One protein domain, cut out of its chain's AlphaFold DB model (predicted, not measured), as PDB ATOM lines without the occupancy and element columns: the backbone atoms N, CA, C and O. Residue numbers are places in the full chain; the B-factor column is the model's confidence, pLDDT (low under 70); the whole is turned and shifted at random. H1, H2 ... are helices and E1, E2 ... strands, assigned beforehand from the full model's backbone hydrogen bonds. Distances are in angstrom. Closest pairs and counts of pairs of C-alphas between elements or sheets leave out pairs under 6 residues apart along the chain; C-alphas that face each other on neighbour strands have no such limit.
ATOM      1  N   PRO A  33      58.006 -28.712  30.339       73.69
ATOM      2  CA  PRO A  33      56.965 -27.861  30.897       73.69
ATOM      3  C   PRO A  33      57.536 -26.963  31.998       73.69
ATOM      4  O   PRO A  33      57.938 -27.442  33.061       73.69
ATOM      5  N   ASP A  34      57.529 -25.650  31.768       72.69
ATOM      6  CA  ASP A  34      57.871 -24.677  32.799       72.69
ATOM      7  C   ASP A  34      56.654 -24.392  33.685       72.69
ATOM      8  O   ASP A  34      55.806 -23.541  33.406       72.69
ATOM      9  N   LEU A  35      56.568 -25.136  34.785       68.56
ATOM     10  CA  LEU A  35      55.516 -24.968  35.783       68.56
ATOM     11  C   LEU A  35      55.862 -23.912  36.841       68.56
ATOM     12  O   LEU A  35      55.009 -23.612  37.678       68.56
ATOM     13  N   SER A  36      57.079 -23.354  36.824       66.00
ATOM     14  CA  SER A  36      57.536 -22.381  37.827       66.00
ATOM     15  C   SER A  36      56.802 -21.040  37.708       66.00
ATOM     16  O   SER A  36      56.558 -20.378  38.715       66.00
ATOM     17  N   GLY A  37      56.360 -20.691  36.495       64.94
ATOM     18  CA  GLY A  37      55.512 -19.531  36.210       64.94
ATOM     19  C   GLY A  37      54.004 -19.788  36.331       64.94
ATOM     20  O   GLY A  37      53.214 -18.886  36.040       64.94
ATOM     21  N   SER A  38      53.576 -20.996  36.728       71.81
ATOM     22  CA  SER A  38      52.152 -21.303  36.879       71.81
ATOM     23  C   SER A  38      51.559 -20.483  38.015       71.81
ATOM     24  O   SER A  38      51.900 -20.659  39.182       71.81
ATOM     25  N   ARG A  39      50.626 -19.594  37.674       76.12
ATOM     26  CA  ARG A  39      49.968 -18.729  38.657       76.12
ATOM     27  C   ARG A  39      48.671 -19.320  39.215       76.12
ATOM     28  O   ARG A  39      47.851 -18.586  39.772       76.12
ATOM     29  N   ILE A  40      48.468 -20.626  39.045       79.94
ATOM     30  CA  ILE A  40      47.338 -21.348  39.636       79.94
ATOM     31  C   ILE A  40      47.614 -21.515  41.138       79.94
ATOM     32  O   ILE A  40      48.690 -22.002  41.494       79.94
ATOM     33  N   PRO A  41      46.672 -21.149  42.026       76.69
ATOM     34  CA  PRO A  41      46.825 -21.367  43.460       76.69
ATOM     35  C   PRO A  41      47.146 -22.822  43.803       76.69
ATOM     36  O   PRO A  41      46.536 -23.737  43.252       76.69
ATOM     37  N   ALA A  42      48.053 -23.041  44.761       76.81
ATOM     38  CA  ALA A  42      48.449 -24.383  45.194       76.81
ATOM     39  C   ALA A  42      47.249 -25.235  45.656       76.81
ATOM     40  O   ALA A  42      47.185 -26.418  45.346       76.81
ATOM     41  N   SER A  43      46.264 -24.621  46.320       75.25
ATOM     42  CA  SER A  43      45.034 -25.279  46.789       75.25
ATOM     43  C   SER A  43      44.133 -25.809  45.671       75.25
ATOM     44  O   SER A  43      43.347 -26.720  45.901       75.25
ATOM     45  N   LEU A  44      44.236 -25.243  44.468       75.25
ATOM     46  CA  LEU A  44      43.457 -25.632  43.286       75.25
ATOM     47  C   LEU A  44      44.303 -26.398  42.272       75.25
ATOM     48  O   LEU A  44      43.862 -26.693  41.163       75.25
ATOM     49  N   SER A  45      45.546 -26.672  42.642       75.31
ATOM     50  CA  SER A  45      46.543 -27.226  41.766       75.31
ATOM     51  C   SER A  45      46.829 -28.671  42.161       75.31
ATOM     52  O   SER A  45      47.711 -28.934  42.979       75.31
ATOM     53  N   ASP A  46      46.170 -29.603  41.489       80.31
ATOM     54  CA  ASP A  46      46.562 -31.008  41.496       80.31
ATOM     55  C   ASP A  46      47.647 -31.250  40.426       80.31
ATOM     56  O   ASP A  46      47.376 -31.033  39.239       80.31
ATOM     57  N   PRO A  47      48.870 -31.686  40.793       75.94
ATOM     58  CA  PRO A  47      49.915 -32.017  39.828       75.94
ATOM     59  C   PRO A  47      49.483 -33.037  38.768       75.94
ATOM     60  O   PRO A  47      49.947 -32.933  37.635       75.94
ATOM     61  N   ALA A  48      48.582 -33.970  39.096       78.25
ATOM     62  CA  ALA A  48      48.077 -34.978  38.160       78.25
ATOM     63  C   ALA A  48      47.155 -34.384  37.081       78.25
ATOM     64  O   ALA A  48      47.003 -34.959  36.003       78.25
ATOM     65  N   LEU A  49      46.552 -33.223  37.350       80.06
ATOM     66  CA  LEU A  49      45.661 -32.522  36.423       80.06
ATOM     67  C   LEU A  49      46.373 -31.409  35.644       80.06
ATOM     68  O   LEU A  49      45.782 -30.813  34.741       80.06
ATOM     69  N   ARG A  50      47.635 -31.113  35.975       80.50
ATOM     70  CA  ARG A  50      48.428 -30.106  35.268       80.50
ATOM     71  C   ARG A  50      48.862 -30.642  33.911       80.50
ATOM     72  O   ARG A  50      49.506 -31.680  33.811       80.50
ATOM     73  N   LYS A  51      48.574 -29.865  32.873       80.81
ATOM     74  CA  LYS A  51      49.069 -30.099  31.520       80.81
ATOM     75  C   LYS A  51      49.781 -28.859  31.008       80.81
ATOM     76  O   LYS A  51      49.411 -27.738  31.352       80.81
ATOM     77  N   SER A  52      50.785 -29.083  30.174       79.44
ATOM     78  CA  SER A  52      51.434 -28.049  29.377       79.44
ATOM     79  C   SER A  52      51.240 -28.404  27.915       79.44
ATOM     80  O   SER A  52      51.314 -29.576  27.553       79.44
ATOM     81  N   HIS A  53      50.995 -27.394  27.091       80.25
ATOM     82  CA  HIS A  53      50.862 -27.551  25.651       80.25
ATOM     83  C   HIS A  53      51.779 -26.551  24.954       80.25
ATOM     84  O   HIS A  53      52.011 -25.469  25.507       80.25
ATOM     85  N   PRO A  54      52.258 -26.881  23.745       78.56
ATOM     86  CA  PRO A  54      52.885 -25.905  22.872       78.56
ATOM     87  C   PRO A  54      52.002 -24.666  22.718       78.56
ATOM     88  O   PRO A  54      50.774 -24.779  22.640       78.56
ATOM     89  N   VAL A  55      52.611 -23.477  22.679       77.12
ATOM     90  CA  VAL A  55      51.853 -22.231  22.485       77.12
ATOM     91  C   VAL A  55      51.296 -22.182  21.066       77.12
ATOM     92  O   VAL A  55      50.187 -21.698  20.847       77.12
ATOM     93  N   LEU A  56      52.059 -22.710  20.110       78.81
ATOM     94  CA  LEU A  56      51.651 -22.860  18.722       78.81
ATOM     95  C   LEU A  56      51.253 -24.310  18.433       78.81
ATOM     96  O   LEU A  56      52.038 -25.212  18.726       78.81
ATOM     97  N   PRO A  57      50.074 -24.579  17.845       74.50
ATOM     98  CA  PRO A  57      49.757 -25.927  17.393       74.50
ATOM     99  C   PRO A  57      50.676 -26.374  16.257       74.50
ATOM    100  O   PRO A  57      50.881 -25.627  15.302       74.50
ATOM    101  N   ILE A  58      51.155 -27.615  16.347       79.25
ATOM    102  CA  ILE A  58      51.878 -28.317  15.275       79.25
ATOM    103  C   ILE A  58      50.889 -28.862  14.241       79.25
ATOM    104  O   ILE A  58      51.090 -28.720  13.038       79.25
ATOM    105  N   GLU A  59      49.789 -29.438  14.721       79.50
ATOM    106  CA  GLU A  59      48.695 -29.956  13.907       79.50
ATOM    107  C   GLU A  59      47.418 -29.133  14.133       79.50
ATOM    108  O   GLU A  59      47.206 -28.597  15.227       79.50
ATOM    109  N   PRO A  60      46.527 -29.025  13.130       75.25
ATOM    110  CA  PRO A  60      45.224 -28.402  13.335       75.25
ATOM    111  C   PRO A  60      44.422 -29.166  14.401       75.25
ATOM    112  O   PRO A  60      44.518 -30.386  14.494       75.25
ATOM    113  N   ALA A  61      43.558 -28.476  15.160       74.62
ATOM    114  CA  ALA A  61      42.739 -29.104  16.213       74.62
ATOM    115  C   ALA A  61      41.957 -30.337  15.720       74.62
ATOM    116  O   ALA A  61      41.774 -31.306  16.453       74.62
ATOM    117  N   SER A  62      41.499 -30.300  14.467       76.44
ATOM    118  CA  SER A  62      40.731 -31.373  13.837       76.44
ATOM    119  C   SER A  62      41.535 -32.645  13.566       76.44
ATOM    120  O   SER A  62      40.919 -33.673  13.312       76.44
ATOM    121  N   ALA A  63      42.874 -32.597  13.602       80.94
ATOM    122  CA  ALA A  63      43.717 -33.775  13.395       80.94
ATOM    123  C   ALA A  63      43.530 -34.811  14.514       80.94
ATOM    124  O   ALA A  63      43.471 -36.005  14.239       80.94
ATOM    125  N   ALA A  64      43.372 -34.348  15.761       80.75
ATOM    126  CA  ALA A  64      43.144 -35.221  16.910       80.75
ATOM    127  C   ALA A  64      41.693 -35.725  16.984       80.75
ATOM    128  O   ALA A  64      41.453 -36.900  17.251       80.75
ATOM    129  N   ASP A  65      40.722 -34.834  16.767       86.69
ATOM    130  CA  ASP A  65      39.298 -35.170  16.759       86.69
ATOM    131  C   ASP A  65      38.495 -34.123  15.979       86.69
ATOM    132  O   ASP A  65      38.228 -33.023  16.469       86.69
ATOM    133  N   GLU A  66      38.079 -34.473  14.763       90.81
ATOM    134  CA  GLU A  66      37.320 -33.577  13.888       90.81
ATOM    135  C   GLU A  66      35.988 -33.133  14.510       90.81
ATOM    136  O   GLU A  66      35.654 -31.946  14.475       90.81
ATOM    137  N   TYR A  67      35.235 -34.056  15.115       91.12
ATOM    138  CA  TYR A  67      33.933 -33.739  15.707       91.12
ATOM    139  C   TYR A  67      34.089 -32.883  16.957       91.12
ATOM    140  O   TYR A  67      33.328 -31.938  17.154       91.12
ATOM    141  N   GLY A  68      35.086 -33.187  17.788       92.44
ATOM    142  CA  GLY A  68      35.415 -32.374  18.952       92.44
ATOM    143  C   GLY A  68      35.842 -30.959  18.556       92.44
ATOM    144  O   GLY A  68      35.330 -29.978  19.091       92.44
ATOM    145  N   ALA A  69      36.712 -30.829  17.555       91.50
ATOM    146  CA  ALA A  69      37.123 -29.524  17.041       91.50
ATOM    147  C   ALA A  69      35.939 -28.742  16.445       91.50
ATOM    148  O   ALA A  69      35.794 -27.547  16.710       91.50
ATOM    149  N   ARG A  70      35.058 -29.416  15.693       92.06
ATOM    150  CA  ARG A  70      33.844 -28.812  15.128       92.06
ATOM    151  C   ARG A  70      32.877 -28.352  16.210       92.06
ATOM    152  O   ARG A  70      32.328 -27.265  16.088       92.06
ATOM    153  N   MET A  71      32.695 -29.148  17.263       93.56
ATOM    154  CA  MET A  71      31.866 -28.790  18.412       93.56
ATOM    155  C   MET A  71      32.346 -27.485  19.047       93.56
ATOM    156  O   MET A  71      31.558 -26.573  19.275       93.56
ATOM    157  N   TYR A  72      33.650 -27.382  19.299       94.62
ATOM    158  CA  TYR A  72      34.231 -26.181  19.885       94.62
ATOM    159  C   TYR A  72      34.070 -24.958  18.972       94.62
ATOM    160  O   TYR A  72      33.693 -23.887  19.437       94.62
ATOM    161  N   LEU A  73      34.301 -25.127  17.667       93.88
ATOM    162  CA  LEU A  73      34.083 -24.068  16.682       93.88
ATOM    163  C   LEU A  73      32.619 -23.606  16.659       93.88
ATOM    164  O   LEU A  73      32.370 -22.405  16.696       93.88
ATOM    165  N   GLN A  74      31.666 -24.541  16.671       95.12
ATOM    166  CA  GLN A  74      30.237 -24.224  16.673       95.12
ATOM    167  C   GLN A  74      29.847 -23.370  17.886       95.12
ATOM    168  O   GLN A  74      29.052 -22.453  17.747       95.12
ATOM    169  N   ILE A  75      30.441 -23.606  19.060       95.75
ATOM    170  CA  ILE A  75      30.211 -22.769  20.251       95.75
ATOM    171  C   ILE A  75      30.653 -21.321  20.004       95.75
ATOM    172  O   ILE A  75      29.941 -20.385  20.370       95.75
ATOM    173  N   LEU A  76      31.825 -21.123  19.392       96.38
ATOM    174  CA  LEU A  76      32.321 -19.785  19.065       96.38
ATOM    175  C   LEU A  76      31.426 -19.101  18.026       96.38
ATOM    176  O   LEU A  76      31.116 -17.920  18.173       96.38
ATOM    177  N   GLU A  77      30.984 -19.843  17.011       96.12
ATOM    178  CA  GLU A  77      30.053 -19.357  15.989       96.12
ATOM    179  C   GLU A  77      28.696 -18.985  16.596       96.12
ATOM    180  O   GLU A  77      28.173 -17.911  16.304       96.12
ATOM    181  N   ASP A  78      28.157 -19.807  17.499       95.44
ATOM    182  CA  ASP A  78      26.908 -19.526  18.208       95.44
ATOM    183  C   ASP A  78      27.010 -18.205  18.983       95.44
ATOM    184  O   ASP A  78      26.108 -17.371  18.912       95.44
ATOM    185  N   ILE A  79      28.117 -17.981  19.699       95.44
ATOM    186  CA  ILE A  79      28.355 -16.739  20.450       95.44
ATOM    187  C   ILE A  79      28.501 -15.545  19.498       95.44
ATOM    188  O   ILE A  79      27.933 -14.482  19.757       95.44
ATOM    189  N   ALA A  80      29.230 -15.718  18.394       96.31
ATOM    190  CA  ALA A  80      29.452 -14.673  17.399       96.31
ATOM    191  C   ALA A  80      28.160 -14.249  16.678       96.31
ATOM    192  O   ALA A  80      27.986 -13.072  16.365       96.31
ATOM    193  N   LEU A  81      27.254 -15.196  16.421       94.06
ATOM    194  CA  LEU A  81      26.031 -14.988  15.639       94.06
ATOM    195  C   LEU A  81      24.780 -14.744  16.489       94.06
ATOM    196  O   LEU A  81      23.739 -14.357  15.953       94.06
ATOM    197  N   SER A  82      24.849 -14.971  17.801       91.25
ATOM    198  CA  SER A  82      23.726 -14.705  18.702       91.25
ATOM    199  C   SER A  82      23.359 -13.217  18.715       91.25
ATOM    200  O   SER A  82      24.202 -12.369  18.437       91.25
ATOM    201  N   PRO A  83      22.121 -12.840  19.064       90.94
ATOM    202  CA  PRO A  83      21.812 -11.452  19.388       90.94
ATOM    203  C   PRO A  83      22.691 -10.940  20.544       90.94
ATOM    204  O   PRO A  83      22.932 -11.670  21.506       90.94
ATOM    205  N   TRP A  84      23.161  -9.695  20.455       91.38
ATOM    206  CA  TRP A  84      23.856  -8.986  21.537       91.38
ATOM    207  C   TRP A  84      23.058  -7.749  21.915       91.38
ATOM    208  O   TRP A  84      22.591  -7.027  21.035       91.38
ATOM    209  N   ASP A  85      22.967  -7.471  23.206       89.44
ATOM    210  CA  ASP A  85      22.375  -6.252  23.757       89.44
ATOM    211  C   ASP A  85      23.416  -5.322  24.414       89.44
ATOM    212  O   ASP A  85      23.053  -4.291  24.978       89.44
ATOM    213  N   ARG A  86      24.710  -5.664  24.323       91.44
ATOM    214  CA  ARG A  86      25.847  -4.906  24.881       91.44
ATOM    215  C   ARG A  86      26.751  -4.357  23.780       91.44
ATOM    216  O   ARG A  86      26.459  -4.497  22.594       91.44
ATOM    217  N   GLU A  87      27.865  -3.737  24.163       93.31
ATOM    218  CA  GLU A  87      28.878  -3.323  23.195       93.31
ATOM    219  C   GLU A  87      29.510  -4.541  22.503       93.31
ATOM    220  O   GLU A  87      29.795  -5.566  23.127       93.31
ATOM    221  N   GLU A  88      29.758  -4.432  21.197       94.94
ATOM    222  CA  GLU A  88      30.383  -5.508  20.414       94.94
ATOM    223  C   GLU A  88      31.820  -5.804  20.886       94.94
ATOM    224  O   GLU A  88      32.298  -6.935  20.795       94.94
ATOM    225  N   SER A  89      32.495  -4.802  21.458       94.56
ATOM    226  CA  SER A  89      33.798  -4.932  22.121       94.56
ATOM    227  C   SER A  89      33.789  -6.018  23.204       94.56
ATOM    228  O   SER A  89      34.735  -6.803  23.279       94.56
ATOM    229  N   ASP A  90      32.704  -6.132  23.979       93.44
ATOM    230  CA  ASP A  90      32.549  -7.168  25.006       93.44
ATOM    231  C   ASP A  90      32.497  -8.564  24.385       93.44
ATOM    232  O   ASP A  90      33.121  -9.499  24.894       93.44
ATOM    233  N   ARG A  91      31.785  -8.717  23.263       95.00
ATOM    234  CA  ARG A  91      31.705  -9.999  22.556       95.00
ATOM    235  C   ARG A  91      33.066 -10.413  22.022       95.00
ATOM    236  O   ARG A  91      33.480 -11.554  22.228       95.00
ATOM    237  N   VAL A  92      33.763  -9.491  21.360       95.56
ATOM    238  CA  VAL A  92      35.111  -9.729  20.830       95.56
ATOM    239  C   VAL A  92      36.066 -10.104  21.961       95.56
ATOM    240  O   VAL A  92      36.840 -11.049  21.815       95.56
ATOM    241  N   ASN A  93      35.974  -9.430  23.110       95.00
ATOM    242  CA  ASN A  93      36.782  -9.748  24.282       95.00
ATOM    243  C   ASN A  93      36.487 -11.159  24.817       95.00
ATOM    244  O   ASN A  93      37.406 -11.933  25.066       95.00
ATOM    245  N   VAL A  94      35.216 -11.549  24.943       95.56
ATOM    246  CA  VAL A  94      34.864 -12.902  25.401       95.56
ATOM    247  C   VAL A  94      35.318 -13.983  24.416       95.56
ATOM    248  O   VAL A  94      35.869 -14.999  24.843       95.56
ATOM    249  N   LEU A  95      35.147 -13.767  23.110       96.38
ATOM    250  CA  LEU A  95      35.646 -14.684  22.078       96.38
ATOM    251  C   LEU A  95      37.173 -14.808  22.132       96.38
ATOM    252  O   LEU A  95      37.696 -15.917  22.068       96.38
ATOM    253  N   HIS A  96      37.879 -13.693  22.331       94.38
ATOM    254  CA  HIS A  96      39.325 -13.687  22.545       94.38
ATOM    255  C   HIS A  96      39.733 -14.524  23.767       94.38
ATOM    256  O   HIS A  96      40.693 -15.289  23.697       94.38
ATOM    257  N   LEU A  97      39.002 -14.410  24.878       95.69
ATOM    258  CA  LEU A  97      39.274 -15.182  26.092       95.69
ATOM    259  C   LEU A  97      39.013 -16.678  25.891       95.69
ATOM    260  O   LEU A  97      39.820 -17.495  26.327       95.69
ATOM    261  N   LEU A  98      37.933 -17.059  25.204       95.25
ATOM    262  CA  LEU A  98      37.689 -18.462  24.850       95.25
ATOM    263  C   LEU A  98      38.823 -19.007  23.970       95.25
ATOM    264  O   LEU A  98      39.347 -20.085  24.251       95.25
ATOM    265  N   ASP A  99      39.283 -18.223  22.993       91.81
ATOM    266  CA  ASP A  99      40.389 -18.576  22.096       91.81
ATOM    267  C   ASP A  99      41.736 -18.780  22.826       91.81
ATOM    268  O   ASP A  99      42.644 -19.422  22.302       91.81
ATOM    269  N   LYS A 100      41.872 -18.358  24.090       90.81
ATOM    270  CA  LYS A 100      43.042 -18.714  24.914       90.81
ATOM    271  C   LYS A 100      43.092 -20.197  25.309       90.81
ATOM    272  O   LYS A 100      44.135 -20.636  25.794       90.81
ATOM    273  N   LEU A 101      42.028 -20.988  25.107       91.00
ATOM    274  CA  LEU A 101      42.109 -22.440  25.291       91.00
ATOM    275  C   LEU A 101      43.098 -23.036  24.268       91.00
ATOM    276  O   LEU A 101      42.895 -22.846  23.060       91.00
ATOM    277  N   PRO A 102      44.136 -23.779  24.708       86.94
ATOM    278  CA  PRO A 102      45.115 -24.368  23.803       86.94
ATOM    279  C   PRO A 102      44.450 -25.202  22.715       86.94
ATOM    280  O   PRO A 102      43.549 -25.993  22.994       86.94
ATOM    281  N   VAL A 103      44.914 -25.054  21.475       83.31
ATOM    282  CA  VAL A 103      44.324 -25.716  20.301       83.31
ATOM    283  C   VAL A 103      44.261 -27.239  20.475       83.31
ATOM    284  O   VAL A 103      43.243 -27.842  20.144       83.31
ATOM    285  N   ALA A 104      45.280 -27.834  21.101       80.00
ATOM    286  CA  ALA A 104      45.317 -29.256  21.440       80.00
ATOM    287  C   ALA A 104      44.205 -29.697  22.419       80.00
ATOM    288  O   ALA A 104      43.765 -30.843  22.378       80.00
ATOM    289  N   GLU A 105      43.711 -28.803  23.282       88.12
ATOM    290  CA  GLU A 105      42.634 -29.097  24.238       88.12
ATOM    291  C   GLU A 105      41.240 -28.815  23.664       88.12
ATOM    292  O   GLU A 105      40.265 -29.388  24.148       88.12
ATOM    293  N   ARG A 106      41.111 -27.992  22.615       91.12
ATOM    294  CA  ARG A 106      39.804 -27.650  22.015       91.12
ATOM    295  C   ARG A 106      39.063 -28.880  21.498       91.12
ATOM    296  O   ARG A 106      37.866 -29.025  21.740       91.12
ATOM    297  N   ALA A 107      39.779 -29.780  20.826       90.31
ATOM    298  CA  ALA A 107      39.204 -31.005  20.280       90.31
ATOM    299  C   ALA A 107      38.735 -31.955  21.397       90.31
ATOM    300  O   ALA A 107      37.587 -32.399  21.400       90.31
ATOM    301  N   GLY A 108      39.581 -32.184  22.409       91.31
ATOM    302  CA  GLY A 108      39.226 -32.991  23.580       91.31
ATOM    303  C   GLY A 108      38.060 -32.400  24.380       91.31
ATOM    304  O   GLY A 108      37.154 -33.129  24.783       91.31
ATOM    305  N   MET A 109      38.037 -31.076  24.547       94.06
ATOM    306  CA  MET A 109      36.938 -30.348  25.179       94.06
ATOM    307  C   MET A 109      35.622 -30.556  24.432       94.06
ATOM    308  O   MET A 109      34.633 -30.996  25.019       94.06
ATOM    309  N   GLY A 110      35.610 -30.306  23.123       94.50
ATOM    310  CA  GLY A 110      34.416 -30.514  22.315       94.50
ATOM    311  C   GLY A 110      33.939 -31.967  22.331       94.50
ATOM    312  O   GLY A 110      32.738 -32.208  22.436       94.50
ATOM    313  N   ARG A 111      34.853 -32.950  22.326       94.44
ATOM    314  CA  ARG A 111      34.494 -34.367  22.487       94.44
ATOM    315  C   ARG A 111      33.813 -34.636  23.825       94.44
ATOM    316  O   ARG A 111      32.784 -35.304  23.841       94.44
ATOM    317  N   GLN A 112      34.350 -34.112  24.926       94.69
ATOM    318  CA  GLN A 112      33.728 -34.254  26.246       94.69
ATOM    319  C   GLN A 112      32.326 -33.644  26.271       94.69
ATOM    320  O   GLN A 112      31.392 -34.285  26.747       94.69
ATOM    321  N   LEU A 113      32.150 -32.455  25.692       95.44
ATOM    322  CA  LEU A 113      30.834 -31.825  25.582       95.44
ATOM    323  C   LEU A 113      29.864 -32.662  24.753       95.44
ATOM    324  O   LEU A 113      28.733 -32.851  25.183       95.44
ATOM    325  N   LEU A 114      30.298 -33.234  23.627       94.44
ATOM    326  CA  LEU A 114      29.480 -34.166  22.846       94.44
ATOM    327  C   LEU A 114      29.080 -35.399  23.666       94.44
ATOM    328  O   LEU A 114      27.927 -35.824  23.613       94.44
ATOM    329  N   THR A 115      30.000 -35.963  24.452       94.56
ATOM    330  CA  THR A 115      29.704 -37.092  25.344       94.56
ATOM    331  C   THR A 115      28.674 -36.710  26.408       94.56
ATOM    332  O   THR A 115      27.717 -37.455  26.619       94.56
ATOM    333  N   HIS A 116      28.825 -35.555  27.058       94.69
ATOM    334  CA  HIS A 116      27.869 -35.068  28.055       94.69
ATOM    335  C   HIS A 116      26.503 -34.752  27.432       94.69
ATOM    336  O   HIS A 116      25.478 -35.179  27.954       94.69
ATOM    337  N   MET A 117      26.480 -34.110  26.262       92.62
ATOM    338  CA  MET A 117      25.269 -33.858  25.473       92.62
ATOM    339  C   MET A 117      24.548 -35.151  25.091       92.62
ATOM    340  O   MET A 117      23.323 -35.206  25.153       92.62
ATOM    341  N   GLY A 118      25.292 -36.206  24.753       90.88
ATOM    342  CA  GLY A 118      24.732 -37.529  24.487       90.88
ATOM    343  C   GLY A 118      24.117 -38.195  25.719       90.88
ATOM    344  O   GLY A 118      23.243 -39.034  25.569       90.88
ATOM    345  N   ARG A 119      24.534 -37.829  26.937       90.81
ATOM    346  CA  ARG A 119      24.012 -38.385  28.200       90.81
ATOM    347  C   ARG A 119      22.882 -37.548  28.796       90.81
ATOM    348  O   ARG A 119      22.011 -38.099  29.461       90.81
ATOM    349  N   ALA A 120      22.883 -36.239  28.549       89.62
ATOM    350  CA  ALA A 120      21.962 -35.282  29.154       89.62
ATOM    351  C   ALA A 120      20.466 -35.653  29.031       89.62
ATOM    352  O   ALA A 120      19.755 -35.503  30.025       89.62
ATOM    353  N   PRO A 121      19.963 -36.190  27.899       85.19
ATOM    354  CA  PRO A 121      18.556 -36.579  27.781       85.19
ATOM    355  C   PRO A 121      18.160 -37.809  28.616       85.19
ATOM    356  O   PRO A 121      16.973 -38.030  28.844       85.19
ATOM    357  N   TYR A 122      19.120 -38.629  29.049       86.81
ATOM    358  CA  TYR A 122      18.869 -39.933  29.668       86.81
ATOM    359  C   TYR A 122      18.867 -39.848  31.197       86.81
ATOM    360  O   TYR A 122      19.700 -40.455  31.871       86.81
ATOM    361  N   VAL A 123      17.926 -39.083  31.752       85.50
ATOM    362  CA  VAL A 123      17.745 -38.929  33.205       85.50
ATOM    363  C   VAL A 123      16.285 -39.104  33.612       85.50
ATOM    364  O   VAL A 123      15.383 -39.038  32.776       85.50
ATOM    365  N   ALA A 124      16.044 -39.358  34.900       83.31
ATOM    366  CA  ALA A 124      14.690 -39.492  35.423       83.31
ATOM    367  C   ALA A 124      13.872 -38.204  35.212       83.31
ATOM    368  O   ALA A 124      14.389 -37.088  35.240       83.31
ATOM    369  N   ILE A 125      12.562 -38.352  35.005       77.75
ATOM    370  CA  ILE A 125      11.671 -37.202  34.827       77.75
ATOM    371  C   ILE A 125      11.735 -36.318  36.075       77.75
ATOM    372  O   ILE A 125      11.607 -36.801  37.197       77.75
ATOM    373  N   GLY A 126      11.904 -35.013  35.863       78.50
ATOM    374  CA  GLY A 126      11.973 -34.028  36.938       78.50
ATOM    375  C   GLY A 126      13.362 -33.848  37.548       78.50
ATOM    376  O   GLY A 126      13.498 -33.011  38.437       78.50
ATOM    377  N   THR A 127      14.394 -34.557  37.073       85.88
ATOM    378  CA  THR A 127      15.770 -34.334  37.533       85.88
ATOM    379  C   THR A 127      16.543 -33.405  36.599       85.88
ATOM    380  O   THR A 127      16.419 -33.441  35.366       85.88
ATOM    381  N   ALA A 128      17.346 -32.535  37.210       88.88
ATOM    382  CA  ALA A 128      18.333 -31.727  36.516       88.88
ATOM    383  C   ALA A 128      19.677 -32.453  36.568       88.88
ATOM    384  O   ALA A 128      20.125 -32.869  37.635       88.88
ATOM    385  N   ARG A 129      20.325 -32.589  35.417       91.44
ATOM    386  CA  ARG A 129      21.681 -33.110  35.294       91.44
ATOM    387  C   ARG A 129      22.596 -31.997  34.837       91.44
ATOM    388  O   ARG A 129      22.277 -31.269  33.899       91.44
ATOM    389  N   TRP A 130      23.746 -31.939  35.488       93.50
ATOM    390  CA  TRP A 130      24.815 -31.017  35.180       93.50
ATOM    391  C   TRP A 130      26.110 -31.789  34.992       93.50
ATOM    392  O   TRP A 130      26.517 -32.551  35.866       93.50
ATOM    393  N   ASP A 131      26.771 -31.564  33.871       94.62
ATOM    394  CA  ASP A 131      28.126 -32.038  33.635       94.62
ATOM    395  C   ASP A 131      29.024 -30.817  33.453       94.62
ATOM    396  O   ASP A 131      28.850 -30.061  32.498       94.62
ATOM    397  N   PHE A 132      29.965 -30.607  34.374       93.75
ATOM    398  CA  PHE A 132      30.859 -29.451  34.359       93.75
ATOM    399  C   PHE A 132      32.294 -29.843  34.038       93.75
ATOM    400  O   PHE A 132      32.818 -30.855  34.505       93.75
ATOM    401  N   ARG A 133      32.986 -28.944  33.346       93.31
ATOM    402  CA  ARG A 133      34.419 -29.013  33.102       93.31
ATOM    403  C   ARG A 133      35.029 -27.623  33.242       93.31
ATOM    404  O   ARG A 133      34.431 -26.629  32.845       93.31
ATOM    405  N   ARG A 134      36.217 -27.544  33.844       93.00
ATOM    406  CA  ARG A 134      36.897 -26.278  34.148       93.00
ATOM    407  C   ARG A 134      38.344 -26.305  33.679       93.00
ATOM    408  O   ARG A 134      38.998 -27.338  33.789       93.00
ATOM    409  N   TYR A 135      38.832 -25.155  33.231       92.94
ATOM    410  CA  TYR A 135      40.234 -24.899  32.910       92.94
ATOM    411  C   TYR A 135      40.691 -23.654  33.652       92.94
ATOM    412  O   TYR A 135      40.097 -22.591  33.501       92.94
ATOM    413  N   LEU A 136      41.761 -23.780  34.432       92.06
ATOM    414  CA  LEU A 136      42.445 -22.644  35.040       92.06
ATOM    415  C   LEU A 136      43.703 -22.356  34.225       92.06
ATOM    416  O   LEU A 136      44.674 -23.109  34.273       92.06
ATOM    417  N   LEU A 137      43.681 -21.268  33.464       89.75
ATOM    418  CA  LEU A 137      44.794 -20.818  32.640       89.75
ATOM    419  C   LEU A 137      45.629 -19.826  33.452       89.75
ATOM    420  O   LEU A 137      45.456 -18.610  33.371       89.75
ATOM    421  N   GLY A 138      46.529 -20.366  34.279       76.50
ATOM    422  CA  GLY A 138      47.296 -19.587  35.257       76.50
ATOM    423  C   GLY A 138      48.135 -18.455  34.660       76.50
ATOM    424  O   GLY A 138      48.313 -17.430  35.301       76.50
ATOM    425  N   THR A 139      48.626 -18.589  33.430       76.62
ATOM    426  CA  THR A 139      49.397 -17.527  32.756       76.62
ATOM    427  C   THR A 139      48.538 -16.347  32.303       76.62
ATOM    428  O   THR A 139      49.072 -15.254  32.123       76.62
ATOM    429  N   ALA A 140      47.232 -16.560  32.136       81.88
ATOM    430  CA  ALA A 140      46.281 -15.582  31.622       81.88
ATOM    431  C   ALA A 140      45.337 -15.030  32.701       81.88
ATOM    432  O   ALA A 140      44.460 -14.245  32.363       81.88
ATOM    433  N   ASP A 141      45.485 -15.457  33.966       89.62
ATOM    434  CA  ASP A 141      44.541 -15.126  35.043       89.62
ATOM    435  C   ASP A 141      43.085 -15.340  34.576       89.62
ATOM    436  O   ASP A 141      42.203 -14.500  34.760       89.62
ATOM    437  N   LEU A 142      42.856 -16.484  33.915       94.25
ATOM    438  CA  LEU A 142      41.612 -16.820  33.226       94.25
ATOM    439  C   LEU A 142      41.095 -18.192  33.661       94.25
ATOM    440  O   LEU A 142      41.822 -19.187  33.649       94.25
ATOM    441  N   HIS A 143      39.813 -18.248  33.992       95.69
ATOM    442  CA  HIS A 143      39.076 -19.470  34.263       95.69
ATOM    443  C   HIS A 143      38.034 -19.688  33.164       95.69
ATOM    444  O   HIS A 143      37.161 -18.853  32.944       95.69
ATOM    445  N   LEU A 144      38.122 -20.823  32.473       97.56
ATOM    446  CA  LEU A 144      37.125 -21.236  31.491       97.56
ATOM    447  C   LEU A 144      36.252 -22.340  32.079       97.56
ATOM    448  O   LEU A 144      36.764 -23.368  32.525       97.56
ATOM    449  N   GLY A 145      34.940 -22.126  32.071       97.31
ATOM    450  CA  GLY A 145      33.940 -23.104  32.482       97.31
ATOM    451  C   GLY A 145      33.150 -23.617  31.285       97.31
ATOM    452  O   GLY A 145      32.724 -22.846  30.433       97.31
ATOM    453  N   TYR A 146      32.909 -24.916  31.234       97.62
ATOM    454  CA  TYR A 146      32.016 -25.518  30.257       97.62
ATOM    455  C   TYR A 146      31.027 -26.410  30.989       97.62
ATOM    456  O   TYR A 146      31.412 -27.146  31.899       97.62
ATOM    457  N   ALA A 147      29.759 -26.319  30.621       97.19
ATOM    458  CA  ALA A 147      28.689 -27.073  31.241       97.19
ATOM    459  C   ALA A 147      27.765 -27.673  30.187       97.19
ATOM    460  O   ALA A 147      27.513 -27.064  29.147       97.19
ATOM    461  N   VAL A 148      27.204 -28.834  30.492       97.06
ATOM    462  CA  VAL A 148      26.003 -29.344  29.832       97.06
ATOM    463  C   VAL A 148      24.905 -29.455  30.876       97.06
ATOM    464  O   VAL A 148      25.118 -30.046  31.934       97.06
ATOM    465  N   CYS A 149      23.741 -28.887  30.571       95.62
ATOM    466  CA  CYS A 149      22.529 -29.043  31.364       95.62
ATOM    467  C   CYS A 149      21.443 -29.683  30.507       95.62
ATOM    468  O   CYS A 149      21.277 -29.312  29.350       95.62
ATOM    469  N   ASN A 150      20.681 -30.624  31.056       93.50
ATOM    470  CA  ASN A 150      19.581 -31.265  30.332       93.50
ATOM    471  C   ASN A 150      18.317 -30.395  30.206       93.50
ATOM    472  O   ASN A 150      17.410 -30.770  29.469       93.50
ATOM    473  N   GLN A 151      18.227 -29.269  30.923       91.31
ATOM    474  CA  GLN A 151      17.032 -28.426  30.960       91.31
ATOM    475  C   GLN A 151      17.351 -26.955  30.694       91.31
ATOM    476  O   GLN A 151      18.285 -26.388  31.257       91.31
ATOM    477  N   PHE A 152      16.524 -26.316  29.861       91.75
ATOM    478  CA  PHE A 152      16.640 -24.895  29.535       91.75
ATOM    479  C   PHE A 152      15.462 -24.118  30.123       91.75
ATOM    480  O   PHE A 152      14.435 -23.916  29.477       91.75
ATOM    481  N   THR A 153      15.598 -23.678  31.373       92.44
ATOM    482  CA  THR A 153      14.629 -22.778  32.020       92.44
ATOM    483  C   THR A 153      15.358 -21.619  32.689       92.44
ATOM    484  O   THR A 153      16.570 -21.687  32.898       92.44
ATOM    485  N   ASP A 154      14.639 -20.561  33.062       94.88
ATOM    486  CA  ASP A 154      15.257 -19.422  33.754       94.88
ATOM    487  C   ASP A 154      15.861 -19.823  35.108       94.88
ATOM    488  O   ASP A 154      16.903 -19.297  35.488       94.88
ATOM    489  N   LEU A 155      15.296 -20.841  35.769       93.69
ATOM    490  CA  LEU A 155      15.892 -21.448  36.960       93.69
ATOM    491  C   LEU A 155      17.268 -22.061  36.661       93.69
ATOM    492  O   LEU A 155      18.202 -21.851  37.426       93.69
ATOM    493  N   HIS A 156      17.418 -22.789  35.549       93.94
ATOM    494  CA  HIS A 156      18.700 -23.403  35.178       93.94
ATOM    495  C   HIS A 156      19.719 -22.354  34.730       93.94
ATOM    496  O   HIS A 156      20.885 -22.446  35.102       93.94
ATOM    497  N   LYS A 157      19.294 -21.315  34.000       95.50
ATOM    498  CA  LYS A 157      20.174 -20.184  33.657       95.50
ATOM    499  C   LYS A 157      20.695 -19.486  34.911       95.50
ATOM    500  O   LYS A 157      21.885 -19.193  34.998       95.50
ATOM    501  N   GLU A 158      19.820 -19.252  35.886       95.62
ATOM    502  CA  GLU A 158      20.194 -18.645  37.162       95.62
ATOM    503  C   GLU A 158      21.110 -19.566  37.979       95.62
ATOM    504  O   GLU A 158      22.134 -19.121  38.491       95.62
ATOM    505  N   ALA A 159      20.813 -20.866  38.035       95.12
ATOM    506  CA  ALA A 159      21.676 -21.847  38.681       95.12
ATOM    507  C   ALA A 159      23.080 -21.862  38.040       95.12
ATOM    508  O   ALA A 159      24.085 -21.793  38.751       95.12
ATOM    509  N   PHE A 160      23.163 -21.861  36.705       96.94
ATOM    510  CA  PHE A 160      24.431 -21.758  35.981       96.94
ATOM    511  C   PHE A 160      25.175 -20.466  36.333       96.94
ATOM    512  O   PHE A 160      26.355 -20.513  36.675       96.94
ATOM    513  N   ARG A 161      24.486 -19.320  36.339       96.81
ATOM    514  CA  ARG A 161      25.058 -18.028  36.749       96.81
ATOM    515  C   ARG A 161      25.688 -18.094  38.143       96.81
ATOM    516  O   ARG A 161      26.821 -17.647  38.330       96.81
ATOM    517  N   GLN A 162      24.972 -18.675  39.106       96.06
ATOM    518  CA  GLN A 162      25.445 -18.856  40.480       96.06
ATOM    519  C   GLN A 162      26.667 -19.769  40.552       96.06
ATOM    520  O   GLN A 162      27.627 -19.445  41.248       96.06
ATOM    521  N   TRP A 163      26.675 -20.870  39.796       96.69
ATOM    522  CA  TRP A 163      27.844 -21.741  39.701       96.69
ATOM    523  C   TRP A 163      29.067 -20.963  39.204       96.69
ATOM    524  O   TRP A 163      30.132 -21.031  39.817       96.69
ATOM    525  N   VAL A 164      28.922 -20.162  38.143       97.56
ATOM    526  CA  VAL A 164      30.038 -19.377  37.593       97.56
ATOM    527  C   VAL A 164      30.565 -18.362  38.610       97.56
ATOM    528  O   VAL A 164      31.779 -18.270  38.801       97.56
ATOM    529  N   LEU A 165      29.671 -17.634  39.286       96.94
ATOM    530  CA  LEU A 165      30.038 -16.665  40.324       96.94
ATOM    531  C   LEU A 165      30.748 -17.321  41.507       96.94
ATOM    532  O   LEU A 165      31.779 -16.815  41.956       96.94
ATOM    533  N   LEU A 166      30.245 -18.462  41.977       95.56
ATOM    534  CA  LEU A 166      30.852 -19.211  43.069       95.56
ATOM    535  C   LEU A 166      32.261 -19.680  42.694       95.56
ATOM    536  O   LEU A 166      33.218 -19.373  43.402       95.56
ATOM    537  N   ARG A 167      32.413 -20.359  41.548       94.88
ATOM    538  CA  ARG A 167      33.717 -20.858  41.082       94.88
ATOM    539  C   ARG A 167      34.716 -19.727  40.848       94.88
ATOM    540  O   ARG A 167      35.893 -19.887  41.161       94.88
ATOM    541  N   HIS A 168      34.261 -18.598  40.299       95.44
ATOM    542  CA  HIS A 168      35.087 -17.404  40.144       95.44
ATOM    543  C   HIS A 168      35.569 -16.902  41.511       95.44
ATOM    544  O   HIS A 168      36.771 -16.780  41.723       95.44
ATOM    545  N   THR A 169      34.645 -16.703  42.453       93.62
ATOM    546  CA  THR A 169      34.925 -16.193  43.804       93.62
ATOM    547  C   THR A 169      35.899 -17.084  44.571       93.62
ATOM    548  O   THR A 169      36.871 -16.593  45.143       93.62
ATOM    549  N   GLU A 170      35.667 -18.398  44.583       91.06
ATOM    550  CA  GLU A 170      36.548 -19.375  45.234       91.06
ATOM    551  C   GLU A 170      37.968 -19.329  44.663       91.06
ATOM    552  O   GLU A 170      38.946 -19.381  45.409       91.06
ATOM    553  N   TRP A 171      38.084 -19.194  43.341       91.06
ATOM    554  CA  TRP A 171      39.371 -19.122  42.667       91.06
ATOM    555  C   TRP A 171      40.111 -17.813  42.951       91.06
ATOM    556  O   TRP A 171      41.269 -17.859  43.373       91.06
ATOM    557  N   ILE A 172      39.462 -16.654  42.785       91.88
ATOM    558  CA  ILE A 172      40.135 -15.359  42.959       91.88
ATOM    559  C   ILE A 172      40.515 -15.085  44.417       91.88
ATOM    560  O   ILE A 172      41.521 -14.425  44.672       91.88
ATOM    561  N   LYS A 173      39.779 -15.630  45.399       89.88
ATOM    562  CA  LYS A 173      40.127 -15.506  46.829       89.88
ATOM    563  C   LYS A 173      41.524 -16.040  47.141       89.88
ATOM    564  O   LYS A 173      42.179 -15.532  48.047       89.88
ATOM    565  N   ALA A 174      41.987 -17.025  46.377       86.00
ATOM    566  CA  ALA A 174      43.313 -17.609  46.521       86.00
ATOM    567  C   ALA A 174      44.417 -16.834  45.766       86.00
ATOM    568  O   ALA A 174      45.563 -17.281  45.734       86.00
ATOM    569  N   LEU A 175      44.087 -15.689  45.154       87.38
ATOM    570  CA  LEU A 175      45.014 -14.807  44.440       87.38
ATOM    571  C   LEU A 175      45.352 -13.549  45.249       87.38
ATOM    572  O   LEU A 175      44.601 -13.129  46.135       87.38
ATOM    573  N   GLU A 176      46.461 -12.909  44.878       88.81
ATOM    574  CA  GLU A 176      46.857 -11.592  45.384       88.81
ATOM    575  C   GLU A 176      45.879 -10.488  44.934       88.81
ATOM    576  O   GLU A 176      45.357 -10.570  43.816       88.81
ATOM    577  N   PRO A 177      45.647  -9.428  45.737       88.56
ATOM    578  CA  PRO A 177      44.625  -8.409  45.464       88.56
ATOM    579  C   PRO A 177      44.695  -7.764  44.073       88.56
ATOM    580  O   PRO A 177      43.665  -7.556  43.434       88.56
ATOM    581  N   GLU A 178      45.898  -7.473  43.574       88.75
ATOM    582  CA  GLU A 178      46.091  -6.884  42.241       88.75
ATOM    583  C   GLU A 178      45.618  -7.826  41.127       88.75
ATOM    584  O   GLU A 178      45.009  -7.392  40.151       88.75
ATOM    585  N   ARG A 179      45.829  -9.134  41.305       88.25
ATOM    586  CA  ARG A 179      45.432 -10.164  40.339       88.25
ATOM    587  C   ARG A 179      43.938 -10.437  40.369       88.25
ATOM    588  O   ARG A 179      43.361 -10.673  39.312       88.25
ATOM    589  N   ARG A 180      43.288 -10.344  41.535       90.88
ATOM    590  CA  ARG A 180      41.822 -10.500  41.652       90.88
ATOM    591  C   ARG A 180      41.077  -9.566  40.709       90.88
ATOM    592  O   ARG A 180      40.145  -9.989  40.043       90.88
ATOM    593  N   ARG A 181      41.542  -8.319  40.600       89.38
ATOM    594  CA  ARG A 181      40.937  -7.282  39.749       89.38
ATOM    595  C   ARG A 181      41.085  -7.545  38.252       89.38
ATOM    596  O   ARG A 181      40.283  -7.042  37.480       89.38
ATOM    597  N   LEU A 182      42.103  -8.307  37.857       90.50
ATOM    598  CA  LEU A 182      42.379  -8.663  36.462       90.50
ATOM    599  C   LEU A 182      41.832 -10.046  36.087       90.50
ATOM    600  O   LEU A 182      41.784 -10.395  34.911       90.50
ATOM    601  N   SER A 183      41.433 -10.839  37.083       93.38
ATOM    602  CA  SER A 183      41.005 -12.216  36.877       93.38
ATOM    603  C   SER A 183      39.660 -12.265  36.177       93.38
ATOM    604  O   SER A 183      38.741 -11.524  36.518       93.38
ATOM    605  N   THR A 184      39.527 -13.173  35.219       96.62
ATOM    606  CA  THR A 184      38.296 -13.314  34.440       96.62
ATOM    607  C   THR A 184      37.813 -14.754  34.451       96.62
ATOM    608  O   THR A 184      38.609 -15.680  34.303       96.62
ATOM    609  N   THR A 185      36.505 -14.957  34.602       97.62
ATOM    610  CA  THR A 185      35.858 -16.240  34.319       97.62
ATOM    611  C   THR A 185      34.951 -16.092  33.110       97.62
ATOM    612  O   THR A 185      34.073 -15.235  33.114       97.62
ATOM    613  N   VAL A 186      35.103 -16.960  32.114       98.06
ATOM    614  CA  VAL A 186      34.149 -17.106  31.008       98.06
ATOM    615  C   VAL A 186      33.598 -18.517  31.047       98.06
ATOM    616  O   VAL A 186      34.365 -19.476  31.101       98.06
ATOM    617  N   ALA A 187      32.279 -18.659  31.023       98.25
ATOM    618  CA  ALA A 187      31.644 -19.957  31.067       98.25
ATOM    619  C   ALA A 187      30.551 -20.112  30.014       98.25
ATOM    620  O   ALA A 187      29.729 -19.219  29.815       98.25
ATOM    621  N   VAL A 188      30.526 -21.285  29.386       98.19
ATOM    622  CA  VAL A 188      29.528 -21.671  28.390       98.19
ATOM    623  C   VAL A 188      28.732 -22.863  28.904       98.19
ATOM    624  O   VAL A 188      29.312 -23.853  29.344       98.19
ATOM    625  N   MET A 189      27.409 -22.788  28.823       97.94
ATOM    626  CA  MET A 189      26.505 -23.907  29.063       97.94
ATOM    627  C   MET A 189      25.810 -24.292  27.764       97.94
ATOM    628  O   MET A 189      25.271 -23.432  27.068       97.94
ATOM    629  N   LEU A 190      25.781 -25.589  27.482       97.12
ATOM    630  CA  LEU A 190      25.014 -26.170  26.394       97.12
ATOM    631  C   LEU A 190      23.788 -26.885  26.937       97.12
ATOM    632  O   LEU A 190      23.858 -27.563  27.968       97.12
ATOM    633  N   THR A 191      22.678 -26.772  26.221       95.31
ATOM    634  CA  THR A 191      21.448 -27.477  26.576       95.31
ATOM    635  C   THR A 191      20.834 -28.155  25.360       95.31
ATOM    636  O   THR A 191      20.541 -27.456  24.392       95.31
ATOM    637  N   PRO A 192      20.614 -29.485  25.373       92.62
ATOM    638  CA  PRO A 192      19.953 -30.173  24.272       92.62
ATOM    639  C   PRO A 192      18.602 -29.548  23.945       92.62
ATOM    640  O   PRO A 192      17.799 -29.273  24.836       92.62
ATOM    641  N   ARG A 193      18.336 -29.369  22.653       89.81
ATOM    642  CA  ARG A 193      17.000 -29.013  22.176       89.81
ATOM    643  C   ARG A 193      16.278 -30.242  21.657       89.81
ATOM    644  O   ARG A 193      16.873 -31.153  21.088       89.81
ATOM    645  N   HIS A 194      14.961 -30.210  21.799       80.88
ATOM    646  CA  HIS A 194      14.069 -31.269  21.331       80.88
ATOM    647  C   HIS A 194      13.264 -30.867  20.089       80.88
ATOM    648  O   HIS A 194      12.470 -31.655  19.594       80.88
ATOM    649  N   ASP A 195      13.450 -29.647  19.584       82.50
ATOM    650  CA  ASP A 195      12.663 -29.096  18.477       82.50
ATOM    651  C   ASP A 195      13.282 -29.326  17.089       82.50
ATOM    652  O   ASP A 195      12.719 -28.897  16.086       82.50
ATOM    653  N   HIS A 196      14.428 -30.010  17.028       73.88
ATOM    654  CA  HIS A 196      15.140 -30.399  15.805       73.88
ATOM    655  C   HIS A 196      15.609 -29.244  14.896       73.88
ATOM    656  O   HIS A 196      16.107 -29.507  13.802       73.88
ATOM    657  N   VAL A 197      15.506 -27.982  15.331       81.50
ATOM    658  CA  VAL A 197      15.978 -26.819  14.552       81.50
ATOM    659  C   VAL A 197      17.489 -26.646  14.689       81.50
ATOM    660  O   VAL A 197      18.188 -26.381  13.713       81.50
ATOM    661  N   ARG A 198      17.998 -26.816  15.910       83.94
ATOM    662  CA  ARG A 198      19.427 -26.857  16.231       83.94
ATOM    663  C   ARG A 198      19.660 -27.911  17.315       83.94
ATOM    664  O   ARG A 198      18.732 -28.194  18.072       83.94
ATOM    665  N   PRO A 199      20.855 -28.508  17.405       86.94
ATOM    666  CA  PRO A 199      21.104 -29.591  18.353       86.94
ATOM    667  C   PRO A 199      21.116 -29.124  19.822       86.94
ATOM    668  O   PRO A 199      20.775 -29.909  20.710       86.94
ATOM    669  N   TRP A 200      21.452 -27.858  20.095       93.00
ATOM    670  CA  TRP A 200      21.470 -27.300  21.452       93.00
ATOM    671  C   TRP A 200      21.259 -25.784  21.498       93.00
ATOM    672  O   TRP A 200      21.349 -25.082  20.492       93.00
ATOM    673  N   ASP A 201      20.988 -25.284  22.698       93.56
ATOM    674  CA  ASP A 201      21.103 -23.881  23.077       93.56
ATOM    675  C   ASP A 201      22.470 -23.611  23.701       93.56
ATOM    676  O   ASP A 201      22.935 -24.392  24.527       93.56
ATOM    677  N   THR A 202      23.087 -22.488  23.329       95.56
ATOM    678  CA  THR A 202      24.362 -22.016  23.882       95.56
ATOM    679  C   THR A 202      24.094 -20.817  24.785       95.56
ATOM    680  O   THR A 202      23.572 -19.795  24.342       95.56
ATOM    681  N   THR A 203      24.429 -20.943  26.067       96.25
ATOM    682  CA  THR A 203      24.326 -19.872  27.069       96.25
ATOM    683  C   THR A 203      25.720 -19.456  27.503       96.25
ATOM    684  O   THR A 203      26.532 -20.299  27.868       96.25
ATOM    685  N   LEU A 204      25.984 -18.155  27.502       96.75
ATOM    686  CA  LEU A 204      27.268 -17.579  27.880       96.75
ATOM    687  C   LEU A 204      27.111 -16.733  29.145       96.75
ATOM    688  O   LEU A 204      26.187 -15.927  29.245       96.75
ATOM    689  N   TYR A 205      28.044 -16.872  30.082       96.69
ATOM    690  CA  TYR A 205      28.183 -15.960  31.211       96.69
ATOM    691  C   TYR A 205      29.657 -15.640  31.458       96.69
ATOM    692  O   TYR A 205      30.504 -16.532  31.451       96.69
ATOM    693  N   ALA A 206      29.966 -14.364  31.677       96.31
ATOM    694  CA  ALA A 206      31.321 -13.894  31.936       96.31
ATOM    695  C   ALA A 206      31.350 -12.993  33.175       96.31
ATOM    696  O   ALA A 206      30.438 -12.195  33.396       96.31
ATOM    697  N   VAL A 207      32.404 -13.138  33.973       96.62
ATOM    698  CA  VAL A 207      32.656 -12.398  35.212       96.62
ATOM    699  C   VAL A 207      34.054 -11.809  35.135       96.62
ATOM    700  O   VAL A 207      35.015 -12.546  34.908       96.62
ATOM    701  N   PHE A 208      34.162 -10.499  35.336       94.62
ATOM    702  CA  PHE A 208      35.411  -9.754  35.221       94.62
ATOM    703  C   PHE A 208      35.758  -9.108  36.557       94.62
ATOM    704  O   PHE A 208      34.952  -8.356  37.108       94.62
ATOM    705  N   GLY A 209      36.972  -9.363  37.035       93.75
ATOM    706  CA  GLY A 209      37.472  -8.802  38.279       93.75
ATOM    707  C   GLY A 209      36.679  -9.254  39.504       93.75
ATOM    708  O   GLY A 209      35.935 -10.226  39.481       93.75
ATOM    709  N   GLU A 210      36.846  -8.530  40.603       92.88
ATOM    710  CA  GLU A 210      36.208  -8.876  41.869       92.88
ATOM    711  C   GLU A 210      34.732  -8.459  41.877       92.88
ATOM    712  O   GLU A 210      34.402  -7.286  41.688       92.88
ATOM    713  N   VAL A 211      33.847  -9.425  42.135       89.62
ATOM    714  CA  VAL A 211      32.415  -9.185  42.331       89.62
ATOM    715  C   VAL A 211      32.093  -9.368  43.812       89.62
ATOM    716  O   VAL A 211      32.274 -10.475  44.327       89.62
ATOM    717  N   PRO A 212      31.635  -8.319  44.521       87.06
ATOM    718  CA  PRO A 212      31.191  -8.473  45.895       87.06
ATOM    719  C   PRO A 212      29.934  -9.348  45.920       87.06
ATOM    720  O   PRO A 212      28.982  -9.098  45.184       87.06
ATOM    721  N   LEU A 213      29.956 -10.380  46.758       90.19
ATOM    722  CA  LEU A 213      28.804 -11.223  47.061       90.19
ATOM    723  C   LEU A 213      28.483 -11.069  48.539       90.19
ATOM    724  O   LEU A 213      29.397 -11.098  49.374       90.19
ATOM    725  N   GLU A 214      27.200 -10.950  48.859       93.19
ATOM    726  CA  GLU A 214      26.789 -10.933  50.255       93.19
ATOM    727  C   GLU A 214      27.055 -12.306  50.897       93.19
ATOM    728  O   GLU A 214      26.928 -13.344  50.233       93.19
ATOM    729  N   PRO A 215      27.411 -12.370  52.194       92.62
ATOM    730  CA  PRO A 215      27.721 -13.639  52.855       92.62
ATOM    731  C   PRO A 215      26.589 -14.672  52.761       92.62
ATOM    732  O   PRO A 215      26.846 -15.868  52.624       92.62
ATOM    733  N   GLU A 216      25.336 -14.216  52.805       93.12
ATOM    734  CA  GLU A 216      24.155 -15.074  52.677       93.12
ATOM    735  C   GLU A 216      24.008 -15.661  51.269       93.12
ATOM    736  O   GLU A 216      23.677 -16.842  51.127       93.12
ATOM    737  N   GLU A 217      24.302 -14.867  50.234       92.44
ATOM    738  CA  GLU A 217      24.288 -15.310  48.838       92.44
ATOM    739  C   GLU A 217      25.368 -16.362  48.605       92.44
ATOM    740  O   GLU A 217      25.082 -17.436  48.075       92.44
ATOM    741  N   LEU A 218      26.592 -16.097  49.071       92.94
ATOM    742  CA  LEU A 218      27.695 -17.046  48.972       92.94
ATOM    743  C   LEU A 218      27.350 -18.370  49.668       92.94
ATOM    744  O   LEU A 218      27.487 -19.435  49.066       92.94
ATOM    745  N   ALA A 219      26.823 -18.310  50.892       92.56
ATOM    746  CA  ALA A 219      26.422 -19.501  51.638       92.56
ATOM    747  C   ALA A 219      25.280 -20.274  50.954       92.56
ATOM    748  O   ALA A 219      25.180 -21.494  51.100       92.56
ATOM    749  N   ALA A 220      24.379 -19.596  50.236       91.38
ATOM    750  CA  ALA A 220      23.337 -20.250  49.446       91.38
ATOM    751  C   ALA A 220      23.917 -20.977  48.229       91.38
ATOM    752  O   ALA A 220      23.575 -22.139  47.996       91.38
ATOM    753  N   MET A 221      24.835 -20.334  47.504       94.25
ATOM    754  CA  MET A 221      25.515 -20.947  46.362       94.25
ATOM    755  C   MET A 221      26.357 -22.155  46.793       94.25
ATOM    756  O   MET A 221      26.306 -23.196  46.142       94.25
ATOM    757  N   GLU A 222      27.087 -22.055  47.908       92.81
ATOM    758  CA  GLU A 222      27.874 -23.160  48.469       92.81
ATOM    759  C   GLU A 222      26.985 -24.349  48.854       92.81
ATOM    760  O   GLU A 222      27.298 -25.489  48.517       92.81
ATOM    761  N   ARG A 223      25.832 -24.108  49.490       90.75
ATOM    762  CA  ARG A 223      24.869 -25.177  49.814       90.75
ATOM    763  C   ARG A 223      24.329 -25.879  48.572       90.75
ATOM    764  O   ARG A 223      24.110 -27.085  48.611       90.75
ATOM    765  N   LEU A 224      24.111 -25.142  47.486       88.94
ATOM    766  CA  LEU A 224      23.628 -25.717  46.236       88.94
ATOM    767  C   LEU A 224      24.717 -26.541  45.532       88.94
ATOM    768  O   LEU A 224      24.461 -27.675  45.134       88.94
ATOM    769  N   TRP A 225      25.928 -25.994  45.406       91.06
ATOM    770  CA  TRP A 225      26.956 -26.514  44.495       91.06
ATOM    771  C   TRP A 225      28.108 -27.277  45.153       91.06
ATOM    772  O   TRP A 225      28.827 -27.984  44.449       91.06
ATOM    773  N   ASN A 226      28.308 -27.129  46.464       89.31
ATOM    774  CA  ASN A 226      29.373 -27.804  47.213       89.31
ATOM    775  C   ASN A 226      28.857 -28.872  48.177       89.31
ATOM    776  O   ASN A 226      29.673 -29.521  48.827       89.31
ATOM    777  N   ASN A 227      27.540 -29.075  48.281       81.56
ATOM    778  CA  ASN A 227      27.005 -30.169  49.083       81.56
ATOM    779  C   ASN A 227      27.276 -31.514  48.373       81.56
ATOM    780  O   ASN A 227      26.746 -31.724  47.279       81.56
ATOM    781  N   PRO A 228      28.056 -32.436  48.974       70.81
ATOM    782  CA  PRO A 228      28.329 -33.747  48.386       70.81
ATOM    783  C   PRO A 228      27.063 -34.567  48.113       70.81
ATOM    784  O   PRO A 228      27.039 -35.349  47.167       70.81
ATOM    785  N   GLU A 229      25.994 -34.356  48.888       68.56
ATOM    786  CA  GLU A 229      24.699 -35.019  48.689       68.56
ATOM    787  C   GLU A 229      24.044 -34.628  47.355       68.56
ATOM    788  O   GLU A 229      23.343 -35.438  46.757       68.56
ATOM    789  N   ASN A 230      24.334 -33.429  46.837       65.00
ATOM    790  CA  ASN A 230      23.863 -32.976  45.523       65.00
ATOM    791  C   ASN A 230      24.741 -33.493  44.366       65.00
ATOM    792  O   ASN A 230      24.390 -33.314  43.202       65.00
ATOM    793  N   MET A 231      25.895 -34.102  44.667       52.03
ATOM    794  CA  MET A 231      26.866 -34.617  43.690       52.03
ATOM    795  C   MET A 231      26.822 -36.153  43.556       52.03
ATOM    796  O   MET A 231      27.532 -36.707  42.719       52.03
TER     797      MET A 231
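What this domain is: This is residues 33 to 231 of the 238 residues of an uncharacterized protein of Mycobacterium kansasii (UniProt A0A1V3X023). A twisted sheet of four strands is the middle of three layers: H2, H3 and H4 cover one face, and the long helix H5 packs on the other. H7 packs on H5, while short H1 touches H2 and H4, and residues 33 to 60 run along the outside with no named element. The printed part has 199 residues, with seven named helices and four strands in the order H1 H2 H3 H4 E1 E2 H5 H6 E3 E4 H7. The sheet's order is E1, E2, E3, E4, mixed; the class is mixed, helices and strands. The whole is compact, with a radius of gyration of the C-alphas of 17.0 A, and rounded, spanning 48 by 48 by 38 A.

Where its parts are: Start at C-alpha 33, (56.965, -27.861, 30.897), and go on to C-alpha 61, (42.739, -29.104, 16.213), where H1 begins, residues 61 to 64. Next come H2, residues 66 to 81, 21.8 A; H3, residues 88 to 99, 16.5 A; and H4, residues 103 to 119, 25.2 A. E1 is residues 130 to 137 and E2 residues 142 to 149. H5, residues 154 to 173, runs 28.4 A, and H6 is residues 177 to 180. E3, residues 184 to 192, measures 26.9 A and E4, residues 200 to 208, 26.3 A. H7, residues 215 to 225, ends at C-alpha 225, (26.956, -26.514, 44.495).

How they stand to each other: Look first at the antiparallel hairpin E1 and E2, with N 133 and O 146 2.8 A apart. E2 and E3 are parallel, with N 147 and O 188 at 2.8 A; with H5 and H6 between them they form a strand-helix-strand unit with a right-handed crossover. E3 and E4 are an antiparallel hairpin, with N 189 and O 203 at 2.8 A. H4 is on the sheet, along the strands, at a height of 9.0 A. H2 and H3, a helical hairpin on the same face, run across the strands. H2 and H4 touch about perpendicular, at 89 degrees, the C-alphas of Gly 68 and Gly 110 coming closest, 4.0 A. On the opposite face H5 has a height of 8.6 A. H5 and H7 touch, closest at the C-alphas of Gln 162 and Met 221, 6.2 A. Every O i to N i+4 pair is within hydrogen-bond range in H2, H3, H5 and H7, and 11 of 13 in H4; H1 and H6 are too short for such a pair.

The domain as a whole: The two C-alphas farthest apart, Ser 36 and Asp 195, are 49.3 A apart. The printed part has no cut, and no link is long. Residues 35 to 37 and 229 to 231 have pLDDT under 70.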